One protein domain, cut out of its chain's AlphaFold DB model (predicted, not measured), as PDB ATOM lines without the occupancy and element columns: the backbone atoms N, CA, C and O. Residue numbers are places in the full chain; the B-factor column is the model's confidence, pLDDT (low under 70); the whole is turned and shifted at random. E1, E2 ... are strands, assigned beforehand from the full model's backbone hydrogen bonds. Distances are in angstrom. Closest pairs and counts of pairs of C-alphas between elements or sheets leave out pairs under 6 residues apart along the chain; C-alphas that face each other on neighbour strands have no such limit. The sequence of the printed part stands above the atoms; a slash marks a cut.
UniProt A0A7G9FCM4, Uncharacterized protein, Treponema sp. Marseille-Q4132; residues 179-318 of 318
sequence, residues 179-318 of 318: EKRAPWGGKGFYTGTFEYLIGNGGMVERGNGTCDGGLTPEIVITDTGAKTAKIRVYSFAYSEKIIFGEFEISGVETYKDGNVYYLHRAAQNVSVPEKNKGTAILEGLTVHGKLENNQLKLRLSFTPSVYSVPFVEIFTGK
ATOM      1  N   GLU A 179     303.746 388.608 397.190       88.25
ATOM      2  CA  GLU A 179     305.118 388.183 396.887       88.25
ATOM      3  C   GLU A 179     305.562 388.607 395.479       88.25
ATOM      4  O   GLU A 179     306.749 388.811 395.243       88.25
ATOM      5  N   LYS A 180     304.609 388.828 394.563       92.94
ATOM      6  CA  LYS A 180     304.865 389.253 393.181       92.94
ATOM      7  C   LYS A 180     305.016 390.768 393.011       92.94
ATOM      8  O   LYS A 180     305.023 391.255 391.882       92.94
ATOM      9  N   ARG A 181     305.122 391.547 394.095       94.50
ATOM     10  CA  ARG A 181     305.349 392.999 393.999       94.50
ATOM     11  C   ARG A 181     306.707 393.311 393.370       94.50
ATOM     12  O   ARG A 181     307.741 392.853 393.853       94.50
ATOM     13  N   ALA A 182     306.706 394.161 392.353       94.38
ATOM     14  CA  ALA A 182     307.886 394.530 391.574       94.38
ATOM     15  C   ALA A 182     307.755 395.971 391.065       94.38
ATOM     16  O   ALA A 182     306.625 396.434 390.944       94.38
ATOM     17  N   PRO A 183     308.853 396.683 390.749       94.50
ATOM     18  CA  PRO A 183     308.782 398.001 390.112       94.50
ATOM     19  C   PRO A 183     307.966 397.987 388.815       94.50
ATOM     20  O   PRO A 183     307.863 396.952 388.142       94.50
ATOM     21  N   TRP A 184     307.393 399.135 388.452       95.31
ATOM     22  CA  TRP A 184     306.675 399.262 387.188       95.31
ATOM     23  C   TRP A 184     307.649 399.153 386.012       95.31
ATOM     24  O   TRP A 184     308.578 399.941 385.893       95.31
ATOM     25  N   GLY A 185     307.436 398.171 385.134       91.25
ATOM     26  CA  GLY A 185     308.268 397.973 383.940       91.25
ATOM     27  C   GLY A 185     307.569 398.306 382.624       91.25
ATOM     28  O   GLY A 185     308.105 397.992 381.565       91.25
ATOM     29  N   GLY A 186     306.363 398.877 382.681       90.56
ATOM     30  CA  GLY A 186     305.638 399.326 381.497       90.56
ATOM     31  C   GLY A 186     306.110 400.691 380.997       90.56
ATOM     32  O   GLY A 186     306.927 401.361 381.624       90.56
ATOM     33  N   LYS A 187     305.527 401.148 379.884       90.94
ATOM     34  CA  LYS A 187     305.663 402.540 379.436       90.94
ATOM     35  C   LYS A 187     305.129 403.508 380.493       90.94
ATOM     36  O   LYS A 187     304.287 403.140 381.320       90.94
ATOM     37  N   GLY A 188     305.597 404.750 380.416       92.81
ATOM     38  CA  GLY A 188     305.127 405.836 381.273       92.81
ATOM     39  C   GLY A 188     303.880 406.561 380.764       92.81
ATOM     40  O   GLY A 188     303.343 407.394 381.480       92.81
ATOM     41  N   PHE A 189     303.423 406.264 379.547       94.94
ATOM     42  CA  PHE A 189     302.332 406.968 378.877       94.94
ATOM     43  C   PHE A 189     301.556 406.007 377.976       94.94
ATOM     44  O   PHE A 189     302.176 405.184 377.295       94.94
ATOM     45  N   TYR A 190     300.228 406.130 377.989       96.31
ATOM     46  CA  TYR A 190     299.292 405.331 377.202       96.31
ATOM     47  C   TYR A 190     298.179 406.222 376.656       96.31
ATOM     48  O   TYR A 190     297.550 406.957 377.420       96.31
ATOM     49  N   THR A 191     297.890 406.091 375.364       95.06
ATOM     50  CA  THR A 191     296.687 406.649 374.725       95.06
ATOM     51  C   THR A 191     295.714 405.527 374.403       95.06
ATOM     52  O   THR A 191     296.125 404.395 374.120       95.06
ATOM     53  N   GLY A 192     294.415 405.801 374.484       95.00
ATOM     54  CA  GLY A 192     293.435 404.727 374.406       95.00
ATOM     55  C   GLY A 192     291.983 405.158 374.336       95.00
ATOM     56  O   GLY A 192     291.662 406.292 373.995       95.00
ATOM     57  N   THR A 193     291.105 404.214 374.659       95.06
ATOM     58  CA  THR A 193     289.669 404.431 374.828       95.06
ATOM     59  C   THR A 193     289.297 404.413 376.301       95.06
ATOM     60  O   THR A 193     290.002 403.837 377.134       95.06
ATOM     61  N   PHE A 194     288.171 405.048 376.606       93.44
ATOM     62  CA  PHE A 194     287.603 405.143 377.939       93.44
ATOM     63  C   PHE A 194     286.122 404.766 377.858       93.44
ATOM     64  O   PHE A 194     285.344 405.415 377.166       93.44
ATOM     65  N   GLU A 195     285.746 403.699 378.548       95.62
ATOM     66  CA  GLU A 195     284.365 403.270 378.746       95.62
ATOM     67  C   GLU A 195     283.970 403.541 380.197       95.62
ATOM     68  O   GLU A 195     284.805 403.460 381.103       95.62
ATOM     69  N   TYR A 196     282.701 403.851 380.438       94.56
ATOM     70  CA  TYR A 196     282.207 404.123 381.780       94.56
ATOM     71  C   TYR A 196     280.887 403.425 382.080       94.56
ATOM     72  O   TYR A 196     280.061 403.173 381.199       94.56
ATOM     73  N   LEU A 197     280.683 403.172 383.370       93.56
ATOM     74  CA  LEU A 197     279.462 402.628 383.949       93.56
ATOM     75  C   LEU A 197     279.073 403.517 385.138       93.56
ATOM     76  O   LEU A 197     279.860 403.681 386.070       93.56
ATOM     77  N   ILE A 198     277.868 404.083 385.116       89.44
ATOM     78  CA  ILE A 198     277.304 404.889 386.207       89.44
ATOM     79  C   ILE A 198     276.156 404.110 386.855       89.44
ATOM     80  O   ILE A 198     275.291 403.564 386.164       89.44
ATOM     81  N   GLY A 199     276.126 404.069 388.185       84.81
ATOM     82  CA  GLY A 199     275.238 403.189 388.942       84.81
ATOM     83  C   GLY A 199     275.821 401.796 389.125       84.81
ATOM     84  O   GLY A 199     276.772 401.407 388.446       84.81
ATOM     85  N   ASN A 200     275.238 401.027 390.048       83.19
ATOM     86  CA  ASN A 200     275.624 399.633 390.269       83.19
ATOM     87  C   ASN A 200     275.616 398.874 388.935       83.19
ATOM     88  O   ASN A 200     274.594 398.821 388.255       83.19
ATOM     89  N   GLY A 201     276.780 398.365 388.522       83.88
ATOM     90  CA  GLY A 201     276.946 397.680 387.240       83.88
ATOM     91  C   GLY A 201     276.519 398.502 386.017       83.88
ATOM     92  O   GLY A 201     276.090 397.914 385.033       83.88
ATOM     93  N   GLY A 202     276.554 399.838 386.059       86.69
ATOM     94  CA  GLY A 202     276.144 400.680 384.929       86.69
ATOM     95  C   GLY A 202     274.638 400.708 384.678       86.69
ATOM     96  O   GLY A 202     274.209 400.806 383.533       86.69
ATOM     97  N   MET A 203     273.816 400.525 385.710       83.06
ATOM     98  CA  MET A 203     272.357 400.555 385.570       83.06
ATOM     99  C   MET A 203     271.806 401.944 385.202       83.06
ATOM    100  O   MET A 203     270.743 402.031 384.596       83.06
ATOM    101  N   VAL A 204     272.506 403.032 385.535       82.69
ATOM    102  CA  VAL A 204     272.051 404.400 385.227       82.69
ATOM    103  C   VAL A 204     272.504 404.831 383.836       82.69
ATOM    104  O   VAL A 204     271.693 405.301 383.041       82.69
ATOM    105  N   GLU A 205     273.793 404.676 383.541       87.31
ATOM    106  CA  GLU A 205     274.383 405.063 382.259       87.31
ATOM    107  C   GLU A 205     275.538 404.126 381.900       87.31
ATOM    108  O   GLU A 205     276.304 403.724 382.782       87.31
ATOM    109  N   ARG A 206     275.688 403.809 380.610       90.62
ATOM    110  CA  ARG A 206     276.866 403.112 380.070       90.62
ATOM    111  C   ARG A 206     277.254 403.729 378.745       90.62
ATOM    112  O   ARG A 206     276.409 403.833 377.853       90.62
ATOM    113  N   GLY A 207     278.519 404.091 378.589       92.06
ATOM    114  CA  GLY A 207     278.951 404.780 377.385       92.06
ATOM    115  C   GLY A 207     280.453 404.819 377.192       92.06
ATOM    116  O   GLY A 207     281.232 404.344 378.016       92.06
ATOM    117  N   ASN A 208     280.835 405.396 376.058       92.69
ATOM    118  CA  ASN A 208     282.215 405.738 375.755       92.69
ATOM    119  C   ASN A 208     282.437 407.187 376.175       92.69
ATOM    120  O   ASN A 208     281.722 408.076 375.707       92.69
ATOM    121  N   GLY A 209     283.401 407.416 377.054       87.44
ATOM    122  CA  GLY A 209     283.831 408.752 377.423       87.44
ATOM    123  C   GLY A 209     284.988 409.233 376.552       87.44
ATOM    124  O   GLY A 209     285.568 408.500 375.749       87.44
ATOM    125  N   THR A 210     285.339 410.497 376.736       87.19
ATOM    126  CA  THR A 210     286.475 411.153 376.078       87.19
ATOM    127  C   THR A 210     287.303 411.907 377.113       87.19
ATOM    128  O   THR A 210     286.906 412.008 378.274       87.19
ATOM    129  N   CYS A 211     288.455 412.453 376.724       83.69
ATOM    130  CA  CYS A 211     289.044 413.535 377.505       83.69
ATOM    131  C   CYS A 211     288.257 414.843 377.286       83.69
ATOM    132  O   CYS A 211     287.625 415.015 376.237       83.69
ATOM    133  N   ASP A 212     288.304 415.779 378.243       76.44
ATOM    134  CA  ASP A 212     287.649 417.096 378.102       76.44
ATOM    135  C   ASP A 212     288.033 417.762 376.765       76.44
ATOM    136  O   ASP A 212     289.175 417.686 376.310       76.44
ATOM    137  N   GLY A 213     287.052 418.372 376.099       74.88
ATOM    138  CA  GLY A 213     287.206 418.891 374.736       74.88
ATOM    139  C   GLY A 213     287.178 417.834 373.620       74.88
ATOM    140  O   GLY A 213     287.461 418.173 372.474       74.88
ATOM    141  N   GLY A 214     286.829 416.577 373.918       73.44
ATOM    142  CA  GLY A 214     286.739 415.501 372.920       73.44
ATOM    143  C   GLY A 214     288.091 414.893 372.544       73.44
ATOM    144  O   GLY A 214     288.231 414.301 371.474       73.44
ATOM    145  N   LEU A 215     289.095 415.059 373.405       82.19
ATOM    146  CA  LEU A 215     290.445 414.557 373.178       82.19
ATOM    147  C   LEU A 215     290.531 413.044 373.427       82.19
ATOM    148  O   LEU A 215     289.667 412.440 374.069       82.19
ATOM    149  N   THR A 216     291.599 412.431 372.916       88.00
ATOM    150  CA  THR A 216     291.873 411.009 373.162       88.00
ATOM    151  C   THR A 216     292.185 410.792 374.649       88.00
ATOM    152  O   THR A 216     292.993 411.540 375.199       88.00
ATOM    153  N   PRO A 217     291.560 409.798 375.306       91.62
ATOM    154  CA  PRO A 217     291.904 409.385 376.661       91.62
ATOM    155  C   PRO A 217     293.393 409.090 376.850       91.62
ATOM    156  O   PRO A 217     293.996 408.352 376.063       91.62
ATOM    157  N   GLU A 218     293.964 409.622 377.931       93.50
ATOM    158  CA  GLU A 218     295.384 409.495 378.263       93.50
ATOM    159  C   GLU A 218     295.596 409.094 379.723       93.50
ATOM    160  O   GLU A 218     294.947 409.609 380.637       93.50
ATOM    161  N   ILE A 219     296.559 408.194 379.937       95.31
ATOM    162  CA  ILE A 219     297.029 407.768 381.256       95.31
ATOM    163  C   ILE A 219     298.554 407.858 381.298       95.31
ATOM    164  O   ILE A 219     299.249 407.278 380.460       95.31
ATOM    165  N   VAL A 220     299.081 408.526 382.323       96.50
ATOM    166  CA  VAL A 220     300.518 408.547 382.629       96.50
ATOM    167  C   VAL A 220     300.778 407.708 383.873       96.50
ATOM    168  O   VAL A 220     300.099 407.862 384.887       96.50
ATOM    169  N   ILE A 221     301.781 406.834 383.810       96.81
ATOM    170  CA  ILE A 221     302.219 406.007 384.937       96.81
ATOM    171  C   ILE A 221     303.684 406.306 385.223       96.81
ATOM    172  O   ILE A 221     304.561 406.039 384.409       96.81
ATOM    173  N   THR A 222     303.967 406.848 386.399       95.81
ATOM    174  CA  THR A 222     305.335 407.137 386.835       95.81
ATOM    175  C   THR A 222     305.769 406.095 387.853       95.81
ATOM    176  O   THR A 222     305.154 405.986 388.915       95.81
ATOM    177  N   ASP A 223     306.822 405.336 387.547       92.50
ATOM    178  CA  ASP A 223     307.460 404.469 388.538       92.50
ATOM    179  C   ASP A 223     308.057 405.323 389.663       92.50
ATOM    180  O   ASP A 223     308.657 406.370 389.420       92.50
ATOM    181  N   THR A 224     307.883 404.877 390.903       91.38
ATOM    182  CA  THR A 224     308.451 405.540 392.086       91.38
ATOM    183  C   THR A 224     309.558 404.707 392.737       91.38
ATOM    184  O   THR A 224     310.066 405.069 393.793       91.38
ATOM    185  N   GLY A 225     309.939 403.578 392.123       75.50
ATOM    186  CA  GLY A 225     311.071 402.735 392.523       75.50
ATOM    187  C   GLY A 225     310.817 401.834 393.740       75.50
ATOM    188  O   GLY A 225     311.516 400.842 393.928       75.50
ATOM    189  N   ALA A 226     309.782 402.103 394.542       79.06
ATOM    190  CA  ALA A 226     309.473 401.390 395.787       79.06
ATOM    191  C   ALA A 226     308.387 400.300 395.636       79.06
ATOM    192  O   ALA A 226     307.604 400.073 396.558       79.06
ATOM    193  N   LYS A 227     308.322 399.616 394.480       91.00
ATOM    194  CA  LYS A 227     307.210 398.693 394.119       91.00
ATOM    195  C   LYS A 227     305.845 399.397 394.110       91.00
ATOM    196  O   LYS A 227     304.802 398.800 394.398       91.00
ATOM    197  N   THR A 228     305.886 400.687 393.812       94.81
ATOM    198  CA  THR A 228     304.732 401.560 393.693       94.81
ATOM    199  C   THR A 228     304.897 402.448 392.470       94.81
ATOM    200  O   THR A 228     306.012 402.777 392.064       94.81
ATOM    201  N   ALA A 229     303.781 402.896 391.922       96.38
ATOM    202  CA  ALA A 229     303.709 403.889 390.873       96.38
ATOM    203  C   ALA A 229     302.747 405.014 391.274       96.38
ATOM    204  O   ALA A 229     301.973 404.912 392.233       96.38
ATOM    205  N   LYS A 230     302.797 406.094 390.505       96.12
ATOM    206  CA  LYS A 230     301.785 407.141 390.482       96.12
ATOM    207  C   LYS A 230     301.046 407.068 389.154       96.12
ATOM    208  O   LYS A 230     301.694 406.965 388.117       96.12
ATOM    209  N   ILE A 231     299.720 407.127 389.184       96.62
ATOM    210  CA  ILE A 231     298.892 407.228 387.978       96.62
ATOM    211  C   ILE A 231     298.358 408.649 387.896       96.62
ATOM    212  O   ILE A 231     297.748 409.120 388.851       96.62
ATOM    213  N   ARG A 232     298.567 409.321 386.770       95.56
ATOM    214  CA  ARG A 232     297.898 410.576 386.431       95.56
ATOM    215  C   ARG A 232     296.820 410.265 385.401       95.56
ATOM    216  O   ARG A 232     297.117 409.705 384.344       95.56
ATOM    217  N   VAL A 233     295.588 410.597 385.761       91.38
ATOM    218  CA  VAL A 233     294.393 410.448 384.935       91.38
ATOM    219  C   VAL A 233     294.059 411.831 384.395       91.38
ATOM    220  O   VAL A 233     293.865 412.761 385.180       91.38
ATOM    221  N   TYR A 234     294.059 411.986 383.073       88.62
ATOM    222  CA  TYR A 234     293.661 413.245 382.442       88.62
ATOM    223  C   TYR A 234     292.154 413.474 382.572       88.62
ATOM    224  O   TYR A 234     291.407 412.549 382.873       88.62
ATOM    225  N   SER A 235     291.710 414.717 382.379       88.88
ATOM    226  CA  SER A 235     290.304 415.089 382.553       88.88
ATOM    227  C   SER A 235     289.383 414.197 381.721       88.88
ATOM    228  O   SER A 235     289.427 414.280 380.496       88.88
ATOM    229  N   PHE A 236     288.532 413.397 382.361       88.94
ATOM    230  CA  PHE A 236     287.594 412.490 381.700       88.94
ATOM    231  C   PHE A 236     286.180 413.072 381.677       88.94
ATOM    232  O   PHE A 236     285.611 413.461 382.701       88.94
ATOM    233  N   ALA A 237     285.607 413.109 380.478       88.00
ATOM    234  CA  ALA A 237     284.245 413.517 380.197       88.00
ATOM    235  C   ALA A 237     283.377 412.277 379.954       88.00
ATOM    236  O   ALA A 237     283.556 411.539 378.985       88.00
ATOM    237  N   TYR A 238     282.411 412.074 380.844       87.62
ATOM    238  CA  TYR A 238     281.396 411.023 380.751       87.62
ATOM    239  C   TYR A 238     280.216 411.520 379.922       87.62
ATOM    240  O   TYR A 238     279.607 410.806 379.140       87.62
ATOM    241  N   SER A 239     279.895 412.800 380.092       78.38
ATOM    242  CA  SER A 239     278.939 413.535 379.279       78.38
ATOM    243  C   SER A 239     279.293 415.019 379.324       78.38
ATOM    244  O   SER A 239     280.142 415.436 380.107       78.38
ATOM    245  N   GLU A 240     278.571 415.850 378.571       72.69
ATOM    246  CA  GLU A 240     278.685 417.315 378.669       72.69
ATOM    247  C   GLU A 240     278.460 417.857 380.095       72.69
ATOM    248  O   GLU A 240     278.862 418.974 380.409       72.69
ATOM    249  N   LYS A 241     277.807 417.078 380.972       77.69
ATOM    250  CA  LYS A 241     277.428 417.491 382.331       77.69
ATOM    251  C   LYS A 241     278.277 416.868 383.438       77.69
ATOM    252  O   LYS A 241     278.151 417.298 384.583       77.69
ATOM    253  N   ILE A 242     279.077 415.849 383.132       86.50
ATOM    254  CA  ILE A 242     279.854 415.101 384.127       86.50
ATOM    255  C   ILE A 242     281.285 415.012 383.619       86.50
ATOM    256  O   ILE A 242     281.582 414.222 382.716       86.50
ATOM    257  N   ILE A 243     282.139 415.869 384.174       89.81
ATOM    258  CA  ILE A 243     283.531 416.002 383.755       89.81
ATOM    259  C   ILE A 243     284.385 416.113 385.012       89.81
ATOM    260  O   ILE A 243     284.365 417.137 385.704       89.81
ATOM    261  N   PHE A 244     285.162 415.067 385.285       91.88
ATOM    262  CA  PHE A 244     286.206 415.135 386.298       91.88
ATOM    263  C   PHE A 244     287.463 415.712 385.659       91.88
ATOM    264  O   PHE A 244     287.883 415.290 384.582       91.88
ATOM    265  N   GLY A 245     288.030 416.721 386.310       91.81
ATOM    266  CA  GLY A 245     289.315 417.272 385.924       91.81
ATOM    267  C   GLY A 245     290.438 416.279 386.190       91.81
ATOM    268  O   GLY A 245     290.258 415.274 386.871       91.81
ATOM    269  N   GLU A 246     291.608 416.590 385.657       92.81
ATOM    270  CA  GLU A 246     292.819 415.812 385.869       92.81
ATOM    271  C   GLU A 246     293.134 415.596 387.362       92.81
ATOM    272  O   GLU A 246     293.002 416.507 388.185       92.81
ATOM    273  N   PHE A 247     293.596 414.390 387.702       93.69
ATOM    274  CA  PHE A 247     294.006 414.044 389.058       93.69
ATOM    275  C   PHE A 247     295.106 412.979 389.100       93.69
ATOM    276  O   PHE A 247     295.374 412.268 388.130       93.69
ATOM    277  N   GLU A 248     295.746 412.856 390.265       94.69
ATOM    278  CA  GLU A 248     296.807 411.882 390.506       94.69
ATOM    279  C   GLU A 248     296.455 410.891 391.620       94.69
ATOM    280  O   GLU A 248     295.890 411.220 392.665       94.69
ATOM    281  N   ILE A 249     296.865 409.648 391.406       95.25
ATOM    282  CA  ILE A 249     296.699 408.514 392.299       95.25
ATOM    283  C   ILE A 249     298.106 408.030 392.677       95.25
ATOM    284  O   ILE A 249     298.736 407.272 391.942       95.25
ATOM    285  N   SER A 250     298.617 408.473 393.824       94.00
ATOM    286  CA  SER A 250     299.937 408.073 394.347       94.00
ATOM    287  C   SER A 250     299.923 406.718 395.060       94.00
ATOM    288  O   SER A 250     298.891 406.292 395.557       94.00
ATOM    289  N   GLY A 251     301.069 406.046 395.194       94.56
ATOM    290  CA  GLY A 251     301.165 404.818 396.000       94.56
ATOM    291  C   GLY A 251     300.352 403.647 395.438       94.56
ATOM    292  O   GLY A 251     299.841 402.829 396.199       94.56
ATOM    293  N   VAL A 252     300.198 403.586 394.114       96.75
ATOM    294  CA  VAL A 252     299.600 402.435 393.434       96.75
ATOM    295  C   VAL A 252     300.597 401.296 393.480       96.75
ATOM    296  O   VAL A 252     301.701 401.423 392.969       96.75
ATOM    297  N   GLU A 253     300.230 400.186 394.098       96.81
ATOM    298  CA  GLU A 253     301.101 399.029 394.227       96.81
ATOM    299  C   GLU A 253     301.278 398.346 392.871       96.81
ATOM    300  O   GLU A 253     300.311 398.148 392.130       96.81
ATOM    301  N   THR A 254     302.513 397.965 392.556       97.38
ATOM    302  CA  THR A 254     302.871 397.346 391.279       97.38
ATOM    303  C   THR A 254     303.292 395.894 391.484       97.38
ATOM    304  O   THR A 254     304.048 395.560 392.401       97.38
ATOM    305  N   TYR A 255     302.806 395.011 390.615       97.19
ATOM    306  CA  TYR A 255     303.073 393.575 390.657       97.19
ATOM    307  C   TYR A 255     303.534 393.083 389.287       97.19
ATOM    308  O   TYR A 255     303.179 393.673 388.266       97.19
ATOM    309  N   LYS A 256     304.291 391.986 389.255       96.25
ATOM    310  CA  LYS A 256     304.738 391.332 388.025       96.25
ATOM    311  C   LYS A 256     304.564 389.821 388.113       96.25
ATOM    312  O   LYS A 256     305.057 389.191 389.043       96.25
ATOM    313  N   ASP A 257     303.917 389.244 387.108       95.94
ATOM    314  CA  ASP A 257     303.803 387.797 386.933       95.94
ATOM    315  C   ASP A 257     304.212 387.409 385.511       95.94
ATOM    316  O   ASP A 257     303.532 387.748 384.541       95.94
ATOM    317  N   GLY A 258     305.371 386.762 385.372       93.94
ATOM    318  CA  GLY A 258     305.990 386.544 384.066       93.94
ATOM    319  C   GLY A 258     306.216 387.868 383.325       93.94
ATOM    320  O   GLY A 258     306.922 388.749 383.817       93.94
ATOM    321  N   ASN A 259     305.598 388.012 382.150       94.50
ATOM    322  CA  ASN A 259     305.671 389.217 381.312       94.50
ATOM    323  C   ASN A 259     304.492 390.186 381.515       94.50
ATOM    324  O   ASN A 259     304.353 391.145 380.759       94.50
ATOM    325  N   VAL A 260     303.641 389.937 382.512       97.69
ATOM    326  CA  VAL A 260     302.451 390.743 382.793       97.69
ATOM    327  C   VAL A 260     302.696 391.608 384.019       97.69
ATOM    328  O   VAL A 260     303.185 391.120 385.041       97.69
ATOM    329  N   TYR A 261     302.324 392.882 383.933       97.62
ATOM    330  CA  TYR A 261     302.347 393.794 385.074       97.62
ATOM    331  C   TYR A 261     300.930 394.082 385.559       97.62
ATOM    332  O   TYR A 261     299.998 394.152 384.759       97.62
ATOM    333  N   TYR A 262     300.775 394.282 386.864       98.12
ATOM    334  CA  TYR A 262     299.495 394.607 387.482       98.12
ATOM    335  C   TYR A 262     299.620 395.823 388.391       98.12
ATOM    336  O   TYR A 262     300.677 396.076 388.971       98.12
ATOM    337  N   LEU A 263     298.516 396.552 388.520       97.56
ATOM    338  CA  LEU A 263     298.382 397.732 389.368       97.56
ATOM    339  C   LEU A 263     297.250 397.490 390.357       97.56
ATOM    340  O   LEU A 263     296.182 397.027 389.956       97.56
ATOM    341  N   HIS A 264     297.468 397.817 391.625       97.38
ATOM    342  CA  HIS A 264     296.431 397.731 392.643       97.38
ATOM    343  C   HIS A 264     296.509 398.901 393.614       97.38
ATOM    344  O   HIS A 264     297.575 399.241 394.125       97.38
ATOM    345  N   ARG A 265     295.360 399.500 393.909       95.62
ATOM    346  CA  ARG A 265     295.221 400.430 395.026       95.62
ATOM    347  C   ARG A 265     293.793 400.399 395.539       95.62
ATOM    348  O   ARG A 265     292.860 400.369 394.747       95.62
ATOM    349  N   ALA A 266     293.643 400.497 396.851       95.00
ATOM    350  CA  ALA A 266     292.408 400.923 397.489       95.00
ATOM    351  C   ALA A 266     292.720 402.189 398.292       95.00
ATOM    352  O   ALA A 266     293.560 402.173 399.193       95.00
ATOM    353  N   ALA A 267     292.101 403.303 397.923       90.12
ATOM    354  CA  ALA A 267     292.206 404.582 398.604       90.12
ATOM    355  C   ALA A 267     290.829 404.957 399.150       90.12
ATOM    356  O   ALA A 267     289.821 404.762 398.482       90.12
ATOM    357  N   GLN A 268     290.778 405.502 400.367       87.56
ATOM    358  CA  GLN A 268     289.494 405.887 400.949       87.56
ATOM    359  C   GLN A 268     288.908 407.113 400.259       87.56
ATOM    360  O   GLN A 268     287.754 407.063 399.873       87.56
ATOM    361  N   ASN A 269     289.694 408.178 400.077       91.12
ATOM    362  CA  ASN A 269     289.219 409.446 399.529       91.12
ATOM    363  C   ASN A 269     290.289 410.061 398.622       91.12
ATOM    364  O   ASN A 269     291.440 410.210 399.042       91.12
ATOM    365  N   VAL A 270     289.911 410.447 397.403       92.69
ATOM    366  CA  VAL A 270     290.762 411.229 396.492       92.69
ATOM    367  C   VAL A 270     290.012 412.478 396.054       92.69
ATOM    368  O   VAL A 270     288.924 412.385 395.500       92.69
ATOM    369  N   SER A 271     290.582 413.650 396.322       94.31
ATOM    370  CA  SER A 271     290.005 414.926 395.899       94.31
ATOM    371  C   SER A 271     290.313 415.174 394.429       94.31
ATOM    372  O   SER A 271     291.478 415.122 394.036       94.31
ATOM    373  N   VAL A 272     289.289 415.495 393.644       94.12
ATOM    374  CA  VAL A 272     289.415 415.789 392.213       94.12
ATOM    375  C   VAL A 272     288.580 417.016 391.843       94.12
ATOM    376  O   VAL A 272     287.531 417.243 392.454       94.12
ATOM    377  N   PRO A 273     288.997 417.818 390.854       92.69
ATOM    378  CA  PRO A 273     288.125 418.841 390.295       92.69
ATOM    379  C   PRO A 273     286.914 418.192 389.609       92.69
ATOM    380  O   PRO A 273     287.059 417.201 388.899       92.69
ATOM    381  N   GLU A 274     285.726 418.766 389.768       90.38
ATOM    382  CA  GLU A 274     284.553 418.460 388.941       90.38
ATOM    383  C   GLU A 274     284.092 419.766 388.297       90.38
ATOM    384  O   GLU A 274     283.811 420.749 388.987       90.38
ATOM    385  N   LYS A 275     284.064 419.797 386.963       86.00
ATOM    386  CA  LYS A 275     283.965 421.036 386.178       86.00
ATOM    387  C   LYS A 275     282.741 421.887 386.524       86.00
ATOM    388  O   LYS A 275     282.820 423.111 386.466       86.00
ATOM    389  N   ASN A 276     281.632 421.256 386.896       81.94
ATOM    390  CA  ASN A 276     280.351 421.910 387.145       81.94
ATOM    391  C   ASN A 276     280.029 422.070 388.642       81.94
ATOM    392  O   ASN A 276     279.088 422.785 388.990       81.94
ATOM    393  N   LYS A 277     280.779 421.408 389.532       81.62
ATOM    394  CA  LYS A 277     280.521 421.353 390.983       81.62
ATOM    395  C   LYS A 277     281.722 421.748 391.847       81.62
ATOM    396  O   LYS A 277     281.636 421.701 393.072       81.62
ATOM    397  N   GLY A 278     282.826 422.166 391.231       87.19
ATOM    398  CA  GLY A 278     284.044 422.601 391.911       87.19
ATOM    399  C   GLY A 278     284.944 421.422 392.262       87.19
ATOM    400  O   GLY A 278     285.795 421.042 391.463       87.19
ATOM    401  N   THR A 279     284.754 420.840 393.445       91.94
ATOM    402  CA  THR A 279     285.578 419.725 393.939       91.94
ATOM    403  C   THR A 279     284.696 418.548 394.328       91.94
ATOM    404  O   THR A 279     283.734 418.706 395.078       91.94
ATOM    405  N   ALA A 280     285.064 417.359 393.864       91.38
ATOM    406  CA  ALA A 280     284.480 416.094 394.279       91.38
ATOM    407  C   ALA A 280     285.485 415.275 395.093       91.38
ATOM    408  O   ALA A 280     286.692 415.337 394.863       91.38
ATOM    409  N   ILE A 281     284.976 414.471 396.025       93.50
ATOM    410  CA  ILE A 281     285.759 413.427 396.688       93.50
ATOM    411  C   ILE A 281     285.367 412.094 396.066       93.50
ATOM    412  O   ILE A 281     284.199 411.730 396.091       93.50
ATOM    413  N   LEU A 282     286.329 411.375 395.499       94.31
ATOM    414  CA  LEU A 282     286.147 410.009 395.024       94.31
ATOM    415  C   LEU A 282     286.269 409.065 396.223       94.31
ATOM    416  O   LEU A 282     287.377 408.745 396.662       94.31
ATOM    417  N   GLU A 283     285.128 408.675 396.778       93.19
ATOM    418  CA  GLU A 283     285.024 407.804 397.945       93.19
ATOM    419  C   GLU A 283     285.214 406.341 397.532       93.19
ATOM    420  O   GLU A 283     284.664 405.871 396.531       93.19
ATOM    421  N   GLY A 284     286.014 405.610 398.306       93.81
ATOM    422  CA  GLY A 284     286.310 404.200 398.076       93.81
ATOM    423  C   GLY A 284     287.013 403.922 396.747       93.81
ATOM    424  O   GLY A 284     286.783 402.864 396.162       93.81
ATOM    425  N   LEU A 285     287.847 404.848 396.255       96.12
ATOM    426  CA  LEU A 285     288.572 404.676 394.997       96.12
ATOM    427  C   LEU A 285     289.400 403.386 394.993       96.12
ATOM    428  O   LEU A 285     290.372 403.229 395.735       96.12
ATOM    429  N   THR A 286     289.072 402.497 394.065       97.31
ATOM    430  CA  THR A 286     289.846 401.302 393.747       97.31
ATOM    431  C   THR A 286     290.472 401.426 392.370       97.31
ATOM    432  O   THR A 286     289.875 401.966 391.442       97.31
ATOM    433  N   VAL A 287     291.691 400.913 392.249       97.75
ATOM    434  CA  VAL A 287     292.452 400.825 391.006       97.75
ATOM    435  C   VAL A 287     292.823 399.373 390.794       97.75
ATOM    436  O   VAL A 287     293.488 398.788 391.648       97.75
ATOM    437  N   HIS A 288     292.452 398.819 389.646       98.25
ATOM    438  CA  HIS A 288     292.970 397.547 389.163       98.25
ATOM    439  C   HIS A 288     293.480 397.716 387.741       98.25
ATOM    440  O   HIS A 288     292.741 398.146 386.865       98.25
ATOM    441  N   GLY A 289     294.739 397.377 387.496       97.94
ATOM    442  CA  GLY A 289     295.333 397.466 386.167       97.94
ATOM    443  C   GLY A 289     296.024 396.180 385.764       97.94
ATOM    444  O   GLY A 289     296.550 395.463 386.614       97.94
ATOM    445  N   LYS A 290     296.039 395.914 384.460       98.19
ATOM    446  CA  LYS A 290     296.797 394.839 383.820       98.19
ATOM    447  C   LYS A 290     297.483 395.401 382.582       98.19
ATOM    448  O   LYS A 290     296.823 395.984 381.728       98.19
ATOM    449  N   LEU A 291     298.789 395.208 382.478       98.19
ATOM    450  CA  LEU A 291     299.565 395.449 381.270       98.19
ATOM    451  C   LEU A 291     300.052 394.108 380.738       98.19
ATOM    452  O   LEU A 291     300.864 393.433 381.370       98.19
ATOM    453  N   GLU A 292     299.563 393.748 379.561       97.00
ATOM    454  CA  GLU A 292     299.892 392.509 378.865       97.00
ATOM    455  C   GLU A 292     300.009 392.818 377.374       97.00
ATOM    456  O   GLU A 292     299.201 393.569 376.833       97.00
ATOM    457  N   ASN A 293     301.027 392.279 376.700       94.75
ATOM    458  CA  ASN A 293     301.235 392.489 375.260       94.75
ATOM    459  C   ASN A 293     301.240 393.976 374.843       94.75
ATOM    460  O   ASN A 293     300.680 394.347 373.811       94.75
ATOM    461  N   ASN A 294     301.869 394.834 375.657       92.25
ATOM    462  CA  ASN A 294     301.915 396.294 375.488       92.25
ATOM    463  C   ASN A 294     300.547 396.997 375.495       92.25
ATOM    464  O   ASN A 294     300.458 398.143 375.065       92.25
ATOM    465  N   GLN A 295     299.494 396.341 375.978       97.12
ATOM    466  CA  GLN A 295     298.180 396.940 376.162       97.12
ATOM    467  C   GLN A 295     297.876 397.071 377.653       97.12
ATOM    468  O   GLN A 295     297.876 396.082 378.387       97.12
ATOM    469  N   LEU A 296     297.629 398.303 378.094       98.00
ATOM    470  CA  LEU A 296     297.167 398.617 379.437       98.00
ATOM    471  C   LEU A 296     295.641 398.556 379.463       98.00
ATOM    472  O   LEU A 296     294.983 399.280 378.719       98.00
ATOM    473  N   LYS A 297     295.090 397.742 380.362       98.06
ATOM    474  CA  LYS A 297     293.692 397.801 380.781       98.06
ATOM    475  C   LYS A 297     293.644 398.278 382.227       98.06
ATOM    476  O   LYS A 297     294.270 397.659 383.088       98.06
ATOM    477  N   LEU A 298     292.936 399.367 382.493       97.88
ATOM    478  CA  LEU A 298     292.823 399.979 383.814       97.88
ATOM    479  C   LEU A 298     291.347 400.113 384.175       97.88
ATOM    480  O   LEU A 298     290.570 400.654 383.400       97.88
ATOM    481  N   ARG A 299     290.977 399.623 385.354       97.69
ATOM    482  CA  ARG A 299     289.658 399.778 385.954       97.69
ATOM    483  C   ARG A 299     289.778 400.669 387.179       97.69
ATOM    484  O   ARG A 299     290.443 400.273 388.142       97.69
ATOM    485  N   LEU A 300     289.118 401.820 387.164       97.12
ATOM    486  CA  LEU A 300     288.903 402.636 388.358       97.12
ATOM    487  C   LEU A 300     287.462 402.451 388.825       97.12
ATOM    488  O   LEU A 300     286.560 402.332 388.004       97.12
ATOM    489  N   SER A 301     287.224 402.397 390.132       96.31
ATOM    490  CA  SER A 301     285.859 402.400 390.662       96.31
ATOM    491  C   SER A 301     285.782 403.193 391.947       96.31
ATOM    492  O   SER A 301     286.658 403.060 392.797       96.31
ATOM    493  N   PHE A 302     284.764 404.037 392.058       94.88
ATOM    494  CA  PHE A 302     284.610 404.999 393.143       94.88
ATOM    495  C   PHE A 302     283.165 405.493 393.232       94.88
ATOM    496  O   PHE A 302     282.398 405.362 392.285       94.88
ATOM    497  N   THR A 303     282.802 406.116 394.350       90.94
ATOM    498  CA  THR A 303     281.560 406.891 394.480       90.94
ATOM    499  C   THR A 303     281.928 408.357 394.675       90.94
ATOM    500  O   THR A 303     282.517 408.699 395.696       90.94
ATOM    501  N   PRO A 304     281.653 409.253 393.717       89.19
ATOM    502  CA  PRO A 304     281.953 410.664 393.917       89.19
ATOM    503  C   PRO A 304     280.960 411.280 394.907       89.19
ATOM    504  O   PRO A 304     279.760 411.171 394.686       89.19
ATOM    505  N   SER A 305     281.427 412.024 395.907       85.81
ATOM    506  CA  SER A 305     280.598 412.660 396.950       85.81
ATOM    507  C   SER A 305     279.546 413.648 396.421       85.81
ATOM    508  O   SER A 305     278.533 413.931 397.062       85.81
ATOM    509  N   VAL A 306     279.779 414.193 395.225       81.00
ATOM    510  CA  VAL A 306     278.866 415.115 394.534       81.00
ATOM    511  C   VAL A 306     277.826 414.396 393.667       81.00
ATOM    512  O   VAL A 306     276.923 415.035 393.123       81.00
ATOM    513  N   TYR A 307     277.946 413.077 393.529       79.31
ATOM    514  CA  TYR A 307     276.962 412.188 392.928       79.31
ATOM    515  C   TYR A 307     276.505 411.176 393.989       79.31
ATOM    516  O   TYR A 307     276.997 411.138 395.107       79.31
ATOM    517  N   SER A 308     275.448 410.429 393.707       72.19
ATOM    518  CA  SER A 308     274.828 409.521 394.686       72.19
ATOM    519  C   SER A 308     274.800 408.076 394.214       72.19
ATOM    520  O   SER A 308     273.954 407.306 394.640       72.19
ATOM    521  N   VAL A 309     275.660 407.745 393.259       81.75
ATOM    522  CA  VAL A 309     275.762 406.426 392.643       81.75
ATOM    523  C   VAL A 309     277.233 406.143 392.359       81.75
ATOM    524  O   VAL A 309     277.987 407.099 392.143       81.75
ATOM    525  N   PRO A 310     277.653 404.870 392.351       89.62
ATOM    526  CA  PRO A 310     279.024 404.512 392.034       89.62
ATOM    527  C   PRO A 310     279.318 404.673 390.544       89.62
ATOM    528  O   PRO A 310     278.427 404.644 389.696       89.62
ATOM    529  N   PHE A 311     280.600 404.835 390.256       93.50
ATOM    530  CA  PHE A 311     281.182 404.988 388.937       93.50
ATOM    531  C   PHE A 311     282.226 403.890 388.741       93.50
ATOM    532  O   PHE A 311     282.946 403.503 389.672       93.50
ATOM    533  N   VAL A 312     282.311 403.396 387.512       95.81
ATOM    534  CA  VAL A 312     283.423 402.580 387.032       95.81
ATOM    535  C   VAL A 312     283.951 403.210 385.758       95.81
ATOM    536  O   VAL A 312     283.182 403.539 384.856       95.81
ATOM    537  N   GLU A 313     285.268 403.343 385.692       95.88
ATOM    538  CA  GLU A 313     286.006 403.753 384.508       95.88
ATOM    539  C   GLU A 313     286.837 402.582 384.004       95.88
ATOM    540  O   GLU A 313     287.546 401.940 384.783       95.88
ATOM    541  N   ILE A 314     286.781 402.317 382.703       97.06
ATOM    542  CA  ILE A 314     287.560 401.280 382.038       97.06
ATOM    543  C   ILE A 314     288.364 401.939 380.926       97.06
ATOM    544  O   ILE A 314     287.839 402.302 379.878       97.06
ATOM    545  N   PHE A 315     289.663 402.083 381.151       97.31
ATOM    546  CA  PHE A 315     290.598 402.569 380.149       97.31
ATOM    547  C   PHE A 315     291.308 401.398 379.466       97.31
ATOM    548  O   PHE A 315     291.784 400.476 380.135       97.31
ATOM    549  N   THR A 316     291.424 401.457 378.139       97.31
ATOM    550  CA  THR A 316     292.222 400.516 377.342       97.31
ATOM    551  C   THR A 316     293.154 401.285 376.408       97.31
ATOM    552  O   THR A 316     292.679 401.941 375.487       97.31
ATOM    553  N   GLY A 317     294.474 401.177 376.596       96.50
ATOM    554  CA  GLY A 317     295.469 401.942 375.825       96.50
ATOM    555  C   GLY A 317     296.780 401.205 375.542       96.50
ATOM    556  O   GLY A 317     296.984 400.090 376.028       96.50
ATOM    557  N   LYS A 318     297.659 401.803 374.727       93.38
ATOM    558  CA  LYS A 318     298.948 401.224 374.274       93.38
ATOM    559  C   LYS A 318     300.099 402.232 374.272       93.38
ATOM    560  O   LYS A 318     299.816 403.446 374.245       93.38
TER     561      LYS A 318
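What this domain is: This is residues 179 to 318 of the 318 residues of an uncharacterized protein of Treponema sp. Marseille-Q4132 (UniProt A0A7G9FCM4). The model is a closed barrel of eight antiparallel strands, E1, E3, E4, E7, E8, E10, E11 and E12, with four further strands, E2, E5, E6 and E9, carrying its wall on at one end. The hairpin turn between E7 and E8 lies at the opposite end of the barrel, and several strands bend as they pass round the wall. The printed part has 140 residues with no named helix and twelve named strands, E1 to E12 in order along the chain; the class is all strand, and the twelve strands hold 92 residues. The whole is compact, with a radius of gyration of the C-alphas of 14.5 A, and it spans 41 by 28 by 25 A.

How they stand to each other: E1, residues 189 to 198, bends by 66 degrees at residue 192, and its pairing is staggered. Residues 189 to 191 pair with E3, residues 218 to 223, where N 190 and O 219 are 2.9 A apart. Residues 194 to 198 pair with E2, residues 205 to 211, in a hairpin with N 198 and O 205 at 2.8 A. E2 and E3 lie on one side of E1, and on the other side is E12, residues 311 to 317, which closes the ring with N 195 and O 314 at 2.8 A. E3 forms a hairpin with E4, residues 228 to 233; N 222 and O 230 are 2.9 A apart. E4 runs on into E5, residues 236 to 239, across a break of 2 residues, at 41 degrees. E5 is the antiparallel neighbour of E2, with N 237 and O 210 at 2.8 A, and forms a hairpin with E6, residues 242 to 244, with N 236 and O 244 at 3.0 A. E6 runs on into E7, residues 247 to 257, at 74 degrees. E7 bends by 63 degrees at residue 251; it pairs with E4, N 231 and O 249 being 2.9 A apart, and then forms a hairpin with E8, residues 260 to 266, with N 255 and O 262 at 2.9 A. E8 runs on into E9, residues 269 to 274, at 93 degrees. The closest C-alphas of E6 and E9 are those of Phe 244 and Glu 274, 4.6 A apart. E10, residues 278 to 292, bends by 75 degrees at residue 284, with E8 and E9 on one side of it; N 263 and O 289 are 2.9 A apart, and N 272 and O 280 are 2.9 A apart. On the other side is E11, residues 295 to 304, with N 288 and O 299 at 2.9 A. E9, E10, E11 and E12 form a meander, each strand the antiparallel neighbour of the one before; between E11 and E12, N 300 and O 313 are 2.9 A apart.

Where its parts are: E1 begins at C-alpha 189, at (302.332, 406.968, 378.877), and measures 26.2 A from first to last C-alpha. E10, the longest strand with 15 residues, measures 36.4 A, from C-alpha 278 at (284.044, 422.601, 391.911). E7 measures 28.1 A, E11 27.7 A and E8 20.5 A. E12 measures 19.6 A and ends at C-alpha 317, at (295.469, 401.942, 375.825).

The domain as a whole: The two C-alphas farthest apart are those of Gly 258 and Asn 276, at 43.8 A. The printed part runs from residue 179 to residue 318, the chain's last residue, and has no cut. No link is long: those from E1 to E2, E2 to E3 and E11 to E12 are short, and the others are tight. The mean pLDDT of the printed part is 91.5, and no printed residue is under 70.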